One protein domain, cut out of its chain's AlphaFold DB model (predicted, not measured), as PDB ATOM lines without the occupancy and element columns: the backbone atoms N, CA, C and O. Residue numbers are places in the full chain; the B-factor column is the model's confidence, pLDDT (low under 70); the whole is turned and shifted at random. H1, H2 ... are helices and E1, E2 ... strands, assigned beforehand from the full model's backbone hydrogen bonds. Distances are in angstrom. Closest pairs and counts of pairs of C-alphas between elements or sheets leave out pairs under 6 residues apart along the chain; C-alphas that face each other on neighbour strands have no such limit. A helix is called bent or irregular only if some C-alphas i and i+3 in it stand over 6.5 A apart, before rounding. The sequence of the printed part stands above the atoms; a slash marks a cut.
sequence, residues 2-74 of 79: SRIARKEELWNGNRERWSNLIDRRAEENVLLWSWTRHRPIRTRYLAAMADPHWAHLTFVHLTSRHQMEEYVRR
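Overview. This is residues 2 to 74 of the 79 residues of an uncharacterized protein of Acidimicrobiia bacterium (UniProt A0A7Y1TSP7). An open, loose C: the long helix H3 makes one side, with short H1, E1 and H2 at its first end, and residues 51 to 64 fold back from its last end to H4, across a gap from H3. The 73 printed residues are mostly helix, in the order H1, E1, H2, H3, H4; the radius of gyration of the C-alphas is 16.3 A and the spans are 43 by 31 by 22 A.

Along the chain. H1 is residues 2 to 5, from C-alpha 2 at (201.652, 156.370, 258.193). E1 is residues 9 to 11, H2 residues 18 to 22. H3, residues 30 to 50, is 28.3 A long, irregular, with C-alphas 36 and 39 7.2 A apart, and has a kink of 50 degrees near residue 37. H4, residues 65 to 73, 12.4 A, ends at (186.590, 138.874, 248.079).

Arrangement. H1 and H2 are close but not clearly touching; their closest C-alphas, Ile 4 and Trp 18, are 6.6 A apart. E1 pairs with no named strand; its residues pair antiparallel with residues 14 to 15. H2 touches residues 30 to 32 of H3 alone, closest at the C-alphas of Leu 21 and Leu 31, 6.6 A. H3 and H4 are apart. Every O i to N i+4 pair is within hydrogen-bond range in H4, 15 of 17 in H3 and 0 of 1 in H2, where 2 of 2 O i to N i+3 pairs are; H1 is too short for an i+4 pair.

Size, cuts and confidence. The C-alphas farthest apart, Ala 5 and Pro 52, are 45.2 A apart. The printed part has no cut; the link from H3 to H4 is long, 14 residues. Residues 2 to 28 have pLDDT under 70.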
ATOM      1  N   SER A   2     201.647 155.554 259.432       58.72
ATOM      2  CA  SER A   2     201.652 156.370 258.193       58.72
ATOM      3  C   SER A   2     200.407 157.266 258.014       58.72
ATOM      4  O   SER A   2     200.554 158.442 257.691       58.72
ATOM      5  N   ARG A   3     199.201 156.760 258.314       56.94
ATOM      6  CA  ARG A   3     197.932 157.516 258.202       56.94
ATOM      7  C   ARG A   3     197.853 158.723 259.154       56.94
ATOM      8  O   ARG A   3     197.354 159.781 258.785       56.94
ATOM      9  N   ILE A   4     198.432 158.582 260.349       55.91
ATOM     10  CA  ILE A   4     198.484 159.614 261.402       55.91
ATOM     11  C   ILE A   4     199.421 160.751 260.989       55.91
ATOM     12  O   ILE A   4     199.084 161.926 261.124       55.91
ATOM     13  N   ALA A   5     200.572 160.413 260.397       60.16
ATOM     14  CA  ALA A   5     201.498 161.400 259.838       60.16
ATOM     15  C   ALA A   5     200.831 162.276 258.768       60.16
ATOM     16  O   ALA A   5     201.111 163.468 258.676       60.16
ATOM     17  N   ARG A   6     199.916 161.689 257.990       60.97
ATOM     18  CA  ARG A   6     199.238 162.339 256.864       60.97
ATOM     19  C   ARG A   6     197.920 163.026 257.230       60.97
ATOM     20  O   ARG A   6     197.305 163.622 256.351       60.97
ATOM     21  N   LYS A   7     197.490 162.979 258.501       63.06
ATOM     22  CA  LYS A   7     196.167 163.468 258.949       63.06
ATOM     23  C   LYS A   7     195.029 162.957 258.057       63.06
ATOM     24  O   LYS A   7     194.085 163.701 257.759       63.06
ATOM     25  N   GLU A   8     195.161 161.715 257.601       63.56
ATOM     26  CA  GLU A   8     194.154 161.079 256.764       63.56
ATOM     27  C   GLU A   8     192.862 160.929 257.563       63.56
ATOM     28  O   GLU A   8     192.868 160.606 258.755       63.56
ATOM     29  N   GLU A   9     191.748 161.204 256.896       68.06
ATOM     30  CA  GLU A   9     190.434 160.972 257.466       68.06
ATOM     31  C   GLU A   9     190.217 159.463 257.647       68.06
ATOM     32  O   GLU A   9     190.470 158.662 256.743       68.06
ATOM     33  N   LEU A  10     189.802 159.070 258.849       67.62
ATOM     34  CA  LEU A  10     189.519 157.686 259.206       67.62
ATOM     35  C   LEU A  10     188.102 157.296 258.771       67.62
ATOM     36  O   LEU A  10     187.941 156.281 258.097       67.62
ATOM     37  N   TRP A  11     187.101 158.095 259.152       68.06
ATOM     38  CA  TRP A  11     185.691 157.959 258.766       68.06
ATOM     39  C   TRP A  11     184.905 159.217 259.163       68.06
ATOM     40  O   TRP A  11     185.166 159.776 260.224       68.06
ATOM     41  N   ASN A  12     183.899 159.630 258.385       65.12
ATOM     42  CA  ASN A  12     182.929 160.679 258.753       65.12
ATOM     43  C   ASN A  12     183.552 161.974 259.337       65.12
ATOM     44  O   ASN A  12     183.122 162.467 260.379       65.12
ATOM     45  N   GLY A  13     184.626 162.483 258.733       66.12
ATOM     46  CA  GLY A  13     185.368 163.659 259.201       66.12
ATOM     47  C   GLY A  13     186.342 163.408 260.361       66.12
ATOM     48  O   GLY A  13     187.104 164.307 260.724       66.12
ATOM     49  N   ASN A  14     186.366 162.203 260.937       67.88
ATOM     50  CA  ASN A  14     187.274 161.837 262.020       67.88
ATOM     51  C   ASN A  14     188.725 161.814 261.522       67.88
ATOM     52  O   ASN A  14     189.038 161.141 260.541       67.88
ATOM     53  N   ARG A  15     189.626 162.509 262.217       68.12
ATOM     54  CA  ARG A  15     191.059 162.570 261.894       68.12
ATOM     55  C   ARG A  15     191.873 162.221 263.126       68.12
ATOM     56  O   ARG A  15     191.693 162.818 264.185       68.12
ATOM     57  N   GLU A  16     192.818 161.305 262.969       65.62
ATOM     58  CA  GLU A  16     193.703 160.898 264.059       65.62
ATOM     59  C   GLU A  16     194.768 161.981 264.299       65.62
ATOM     60  O   GLU A  16     195.613 162.250 263.442       65.62
ATOM     61  N   ARG A  17     194.713 162.653 265.457       68.31
ATOM     62  CA  ARG A  17     195.740 163.616 265.883       68.31
ATOM     63  C   ARG A  17     196.819 162.892 266.685       68.31
ATOM     64  O   ARG A  17     196.512 162.051 267.516       68.31
ATOM     65  N   TRP A  18     198.084 163.262 266.496       61.88
ATOM     66  CA  TRP A  18     199.202 162.672 267.248       61.88
ATOM     67  C   TRP A  18     199.063 162.819 268.768       61.88
ATOM     68  O   TRP A  18     199.401 161.891 269.494       61.88
ATOM     69  N   SER A  19     198.513 163.943 269.239       62.16
ATOM     70  CA  SER A  19     198.219 164.194 270.659       62.16
ATOM     71  C   SER A  19     197.326 163.116 271.269       62.16
ATOM     72  O   SER A  19     197.564 162.673 272.388       62.16
ATOM     73  N   ASN A  20     196.359 162.630 270.494       64.44
ATOM     74  CA  ASN A  20     195.388 161.642 270.936       64.44
ATOM     75  C   ASN A  20     196.037 160.290 271.233       64.44
ATOM     76  O   ASN A  20     195.519 159.546 272.044       64.44
ATOM     77  N   LEU A  21     197.184 159.961 270.632       62.56
ATOM     78  CA  LEU A  21     197.876 158.696 270.908       62.56
ATOM     79  C   LEU A  21     198.608 158.691 272.255       62.56
ATOM     80  O   LEU A  21     198.905 157.619 272.784       62.56
ATOM     81  N   ILE A  22     198.926 159.876 272.777       64.31
ATOM     82  CA  ILE A  22     199.701 160.081 274.008       64.31
ATOM     83  C   ILE A  22     198.774 160.469 275.169       64.31
ATOM     84  O   ILE A  22     199.154 160.351 276.335       64.31
ATOM     85  N   ASP A  23     197.547 160.901 274.862       60.72
ATOM     86  CA  ASP A  23     196.553 161.227 275.873       60.72
ATOM     87  C   ASP A  23     196.192 159.989 276.707       60.72
ATOM     88  O   ASP A  23     196.019 158.874 276.202       60.72
ATOM     89  N   ARG A  24     196.099 160.191 278.022       62.00
ATOM     90  CA  ARG A  24     195.728 159.166 279.004       62.00
ATOM     91  C   ARG A  24     194.214 158.967 279.080       62.00
ATOM     92  O   ARG A  24     193.761 157.995 279.686       62.00
ATOM     93  N   ARG A  25     193.427 159.862 278.481       63.53
ATOM     94  CA  ARG A  25     191.976 159.728 278.358       63.53
ATOM     95  C   ARG A  25     191.653 158.743 277.244       63.53
ATOM     96  O   ARG A  25     191.822 159.035 276.064       63.53
ATOM     97  N   ALA A  26     191.154 157.567 277.622       60.44
ATOM     98  CA  ALA A  26     190.797 156.522 276.666       60.44
ATOM     99  C   ALA A  26     189.768 156.995 275.622       60.44
ATOM    100  O   ALA A  26     189.817 156.543 274.495       60.44
ATOM    101  N   GLU A  27     188.866 157.920 275.946       64.06
ATOM    102  CA  GLU A  27     187.877 158.440 274.983       64.06
ATOM    103  C   GLU A  27     188.512 159.241 273.837       64.06
ATOM    104  O   GLU A  27     187.998 159.238 272.721       64.06
ATOM    105  N   GLU A  28     189.657 159.873 274.093       64.25
ATOM    106  CA  GLU A  28     190.392 160.657 273.101       64.25
ATOM    107  C   GLU A  28     191.473 159.818 272.406       64.25
ATOM    108  O   GLU A  28     191.825 160.100 271.262       64.25
ATOM    109  N   ASN A  29     191.942 158.743 273.054       73.12
ATOM    110  CA  ASN A  29     192.992 157.851 272.571       73.12
ATOM    111  C   ASN A  29     192.441 156.530 272.028       73.12
ATOM    112  O   ASN A  29     192.258 155.565 272.768       73.12
ATOM    113  N   VAL A  30     192.262 156.441 270.707       73.81
ATOM    114  CA  VAL A  30     191.713 155.243 270.051       73.81
ATOM    115  C   VAL A  30     192.553 153.980 270.276       73.81
ATOM    116  O   VAL A  30     191.987 152.889 270.351       73.81
ATOM    117  N   LEU A  31     193.877 154.090 270.441       75.31
ATOM    118  CA  LEU A  31     194.733 152.934 270.731       75.31
ATOM    119  C   LEU A  31     194.513 152.438 272.162       75.31
ATOM    120  O   LEU A  31     194.283 151.245 272.371       75.31
ATOM    121  N   LEU A  32     194.525 153.349 273.138       77.56
ATOM    122  CA  LEU A  32     194.267 153.027 274.542       77.56
ATOM    123  C   LEU A  32     192.832 152.522 274.739       77.56
ATOM    124  O   LEU A  32     192.599 151.549 275.458       77.56
ATOM    125  N   TRP A  33     191.865 153.132 274.056       78.75
ATOM    126  CA  TRP A  33     190.486 152.668 274.018       78.75
ATOM    127  C   TRP A  33     190.394 151.251 273.468       78.75
ATOM    128  O   TRP A  33     189.828 150.373 274.115       78.75
ATOM    129  N   SER A  34     191.000 151.006 272.303       79.50
ATOM    130  CA  SER A  34     190.962 149.697 271.655       79.50
ATOM    131  C   SER A  34     191.574 148.637 272.562       79.50
ATOM    132  O   SER A  34     190.979 147.581 272.740       79.50
ATOM    133  N   TRP A  35     192.698 148.936 273.218       82.62
ATOM    134  CA  TRP A  35     193.332 148.025 274.169       82.62
ATOM    135  C   TRP A  35     192.446 147.731 275.387       82.62
ATOM    136  O   TRP A  35     192.211 146.571 275.731       82.62
ATOM    137  N   THR A  36     191.905 148.773 276.023       84.62
ATOM    138  CA  THR A  36     191.072 148.636 277.231       84.62
ATOM    139  C   THR A  36     189.714 147.997 276.948       84.62
ATOM    140  O   THR A  36     189.146 147.341 277.825       84.62
ATOM    141  N   ARG A  37     189.173 148.158 275.735       85.94
ATOM    142  CA  ARG A  37     187.865 147.617 275.345       85.94
ATOM    143  C   ARG A  37     187.928 146.312 274.577       85.94
ATOM    144  O   ARG A  37     186.905 145.633 274.527       85.94
ATOM    145  N   HIS A  38     189.099 145.888 274.098       86.38
ATOM    146  CA  HIS A  38     189.233 144.656 273.323       86.38
ATOM    147  C   HIS A  38     188.653 143.434 274.049       86.38
ATOM    148  O   HIS A  38     187.773 142.761 273.515       86.38
ATOM    149  N   ARG A  39     189.096 143.162 275.287       90.69
ATOM    150  CA  ARG A  39     188.606 142.005 276.059       90.69
ATOM    151  C   ARG A  39     187.102 142.093 276.368       90.69
ATOM    152  O   ARG A  39     186.402 141.145 276.020       90.69
ATOM    153  N   PRO A  40     186.576 143.190 276.957       92.81
ATOM    154  CA  PRO A  40     185.142 143.312 277.231       92.81
ATOM    155  C   PRO A  40     184.256 143.172 275.988       92.81
ATOM    156  O   PRO A  40     183.263 142.448 276.024       92.81
ATOM    157  N   ILE A  41     184.626 143.826 274.880       91.44
ATOM    158  CA  ILE A  41     183.877 143.760 273.617       91.44
ATOM    159  C   ILE A  41     183.879 142.331 273.080       91.44
ATOM    160  O   ILE A  41     182.823 141.808 272.726       91.44
ATOM    161  N   ARG A  42     185.044 141.673 273.074       93.06
ATOM    162  CA  ARG A  42     185.167 140.285 272.623       93.06
ATOM    163  C   ARG A  42     184.267 139.354 273.432       93.06
ATOM    164  O   ARG A  42     183.527 138.578 272.841       93.06
ATOM    165  N   THR A  43     184.286 139.448 274.762       95.25
ATOM    166  CA  THR A  43     183.422 138.627 275.625       95.25
ATOM    167  C   THR A  43     181.942 138.878 275.346       95.25
ATOM    168  O   THR A  43     181.185 137.924 275.194       95.25
ATOM    169  N   ARG A  44     181.528 140.147 275.222       95.25
ATOM    170  CA  ARG A  44     180.131 140.513 274.955       95.25
ATOM    171  C   ARG A  44     179.612 139.909 273.651       95.25
ATOM    172  O   ARG A  44     178.521 139.351 273.643       95.25
ATOM    173  N   TYR A  45     180.364 140.024 272.557       94.81
ATOM    174  CA  TYR A  45     179.901 139.514 271.264       94.81
ATOM    175  C   TYR A  45     179.964 137.991 271.170       94.81
ATOM    176  O   TYR A  45     179.064 137.403 270.583       94.81
ATOM    177  N   LEU A  46     180.941 137.339 271.811       96.00
ATOM    178  CA  LEU A  46     180.937 135.877 271.932       96.00
ATOM    179  C   LEU A  46     179.709 135.372 272.702       96.00
ATOM    180  O   LEU A  46     179.115 134.377 272.302       96.00
ATOM    181  N   ALA A  47     179.303 136.071 273.766       96.50
ATOM    182  CA  ALA A  47     178.078 135.742 274.489       96.50
ATOM    183  C   ALA A  47     176.828 135.959 273.622       96.50
ATOM    184  O   ALA A  47     175.973 135.084 273.567       96.50
ATOM    185  N   ALA A  48     176.749 137.076 272.891       96.25
ATOM    186  CA  ALA A  48     175.625 137.354 271.994       96.25
ATOM    187  C   ALA A  48     175.488 136.313 270.868       96.25
ATOM    188  O   ALA A  48     174.376 135.940 270.519       96.25
ATOM    189  N   MET A  49     176.603 135.807 270.333       96.19
ATOM    190  CA  MET A  49     176.592 134.738 269.325       96.19
ATOM    191  C   MET A  49     176.040 133.407 269.853       96.19
ATOM    192  O   MET A  49     175.547 132.604 269.069       96.19
ATOM    193  N   ALA A  50     176.168 133.151 271.157       95.69
ATOM    194  CA  ALA A  50     175.697 131.923 271.795       95.69
ATOM    195  C   ALA A  50     174.259 132.037 272.337       95.69
ATOM    196  O   ALA A  50     173.695 131.040 272.781       95.69
ATOM    197  N   ASP A  51     173.682 133.238 272.331       97.25
ATOM    198  CA  ASP A  51     172.372 133.523 272.910       97.25
ATOM    199  C   ASP A  51     171.247 133.252 271.886       97.25
ATOM    200  O   ASP A  51     171.199 133.905 270.835       97.25
ATOM    201  N   PRO A  52     170.307 132.326 272.181       96.38
ATOM    202  CA  PRO A  52     169.188 131.997 271.298       96.38
ATOM    203  C   PRO A  52     168.291 133.186 270.938       96.38
ATOM    204  O   PRO A  52     167.639 133.154 269.895       96.38
ATOM    205  N   HIS A  53     168.261 134.245 271.753       97.19
ATOM    206  CA  HIS A  53     167.516 135.469 271.445       97.19
ATOM    207  C   HIS A  53     167.929 136.072 270.090       97.19
ATOM    208  O   HIS A  53     167.105 136.627 269.358       97.19
ATOM    209  N   TRP A  54     169.198 135.905 269.705       96.69
ATOM    210  CA  TRP A  54     169.753 136.406 268.448       96.69
ATOM    211  C   TRP A  54     169.762 135.372 267.319       96.69
ATOM    212  O   TRP A  54     170.417 135.600 266.307       96.69
ATOM    213  N   ALA A  55     169.016 134.266 267.433       94.25
ATOM    214  CA  ALA A  55     168.987 133.206 266.415       94.25
ATOM    215  C   ALA A  55     168.509 133.673 265.024       94.25
ATOM    216  O   ALA A  55     168.764 133.011 264.023       94.25
ATOM    217  N   HIS A  56     167.834 134.823 264.949       95.75
ATOM    218  CA  HIS A  56     167.416 135.459 263.698       95.75
ATOM    219  C   HIS A  56     168.557 136.198 262.971       95.75
ATOM    220  O   HIS A  56     168.376 136.642 261.839       95.75
ATOM    221  N   LEU A  57     169.724 136.362 263.604       96.38
ATOM    222  CA  LEU A  57     170.895 137.006 263.019       96.38
ATOM    223  C   LEU A  57     171.875 135.964 262.480       96.38
ATOM    224  O   LEU A  57     172.140 134.940 263.105       96.38
ATOM    225  N   THR A  58     172.497 136.271 261.343       93.81
ATOM    226  CA  THR A  58     173.671 135.524 260.875       93.81
ATOM    227  C   THR A  58     174.934 136.204 261.388       93.81
ATOM    228  O   THR A  58     175.298 137.286 260.927       93.81
ATOM    229  N   PHE A  59     175.625 135.571 262.333       94.56
ATOM    230  CA  PHE A  59     176.909 136.065 262.819       94.56
ATOM    231  C   PHE A  59     178.053 135.602 261.915       94.56
ATOM    232  O   PHE A  59     178.285 134.407 261.747       94.56
ATOM    233  N   VAL A  60     178.820 136.554 261.384       94.12
ATOM    234  CA  VAL A  60     180.077 136.282 260.678       94.12
ATOM    235  C   VAL A  60     181.235 136.620 261.614       94.12
ATOM    236  O   VAL A  60     181.500 137.790 261.889       94.12
ATOM    237  N   HIS A  61     181.926 135.600 262.121       95.00
ATOM    238  CA  HIS A  61     183.035 135.768 263.060       95.00
ATOM    239  C   HIS A  61     184.381 135.557 262.366       95.00
ATOM    240  O   HIS A  61     184.793 134.430 262.100       95.00
ATOM    241  N   LEU A  62     185.063 136.665 262.077       95.19
ATOM    242  CA  LEU A  62     186.355 136.694 261.394       95.19
ATOM    243  C   LEU A  62     187.450 136.948 262.432       95.19
ATOM    244  O   LEU A  62     187.492 138.009 263.054       95.19
ATOM    245  N   THR A  63     188.328 135.971 262.645       93.69
ATOM    246  CA  THR A  63     189.362 136.002 263.696       93.69
ATOM    247  C   THR A  63     190.771 136.193 263.152       93.69
ATOM    248  O   THR A  63     191.715 136.352 263.925       93.69
ATOM    249  N   SER A  64     190.934 136.211 261.828       93.50
ATOM    250  CA  SER A  64     192.224 136.411 261.180       93.50
ATOM    251  C   SER A  64     192.127 137.326 259.966       93.50
ATOM    252  O   SER A  64     191.079 137.473 259.335       93.50
ATOM    253  N   ARG A  65     193.270 137.919 259.608       92.94
ATOM    254  CA  ARG A  65     193.411 138.712 258.382       92.94
ATOM    255  C   ARG A  65     193.051 137.894 257.139       92.94
ATOM    256  O   ARG A  65     192.341 138.405 256.286       92.94
ATOM    257  N   HIS A  66     193.484 136.634 257.075       94.44
ATOM    258  CA  HIS A  66     193.168 135.745 255.957       94.44
ATOM    259  C   HIS A  66     191.653 135.563 255.788       94.44
ATOM    260  O   HIS A  66     191.132 135.759 254.694       94.44
ATOM    261  N   GLN A  67     190.933 135.270 256.879       94.94
ATOM    262  CA  GLN A  67     189.470 135.141 256.850       94.94
ATOM    263  C   GLN A  67     188.786 136.442 256.419       94.94
ATOM    264  O   GLN A  67     187.819 136.408 255.666       94.94
ATOM    265  N   MET A  68     189.297 137.592 256.869       94.62
ATOM    266  CA  MET A  68     188.778 138.893 256.449       94.62
ATOM    267  C   MET A  68     188.963 139.127 254.945       94.62
ATOM    268  O   MET A  68     188.028 139.534 254.259       94.62
ATOM    269  N   GLU A  69     190.154 138.852 254.419       95.12
ATOM    270  CA  GLU A  69     190.471 139.017 252.997       95.12
ATOM    271  C   GLU A  69     189.669 138.055 252.112       95.12
ATOM    272  O   GLU A  69     189.251 138.415 251.012       95.12
ATOM    273  N   GLU A  70     189.433 136.833 252.577       94.44
ATOM    274  CA  GLU A  70     188.545 135.875 251.924       94.44
ATOM    275  C   GLU A  70     187.090 136.361 251.926       94.44
ATOM    276  O   GLU A  70     186.455 136.401 250.872       94.44
ATOM    277  N   TYR A  71     186.585 136.820 253.075       93.62
ATOM    278  CA  TYR A  71     185.209 137.296 253.211       93.62
ATOM    279  C   TYR A  71     184.909 138.502 252.311       93.62
ATOM    280  O   TYR A  71     183.868 138.533 251.660       93.62
ATOM    281  N   VAL A  72     185.830 139.469 252.225       94.06
ATOM    282  CA  VAL A  72     185.680 140.663 251.369       94.06
ATOM    283  C   VAL A  72     185.716 140.318 249.880       94.06
ATOM    284  O   VAL A  72     185.037 140.963 249.088       94.06
ATOM    285  N   ARG A  73     186.503 139.312 249.482       94.19
ATOM    286  CA  ARG A  73     186.590 138.874 248.079       94.19
ATOM    287  C   ARG A  73     185.417 138.001 247.647       94.19
ATOM    288  O   ARG A  73     185.256 137.773 246.449       94.19
ATOM    289  N   ARG A  74     184.615 137.496 248.589       90.19
ATOM    290  CA  ARG A  74     183.462 136.653 248.282       90.19
ATOM    291  C   ARG A  74     182.447 137.452 247.449       90.19
ATOM    292  O   ARG A  74     182.011 138.509 247.906       90.19
TER     293      ARG A  74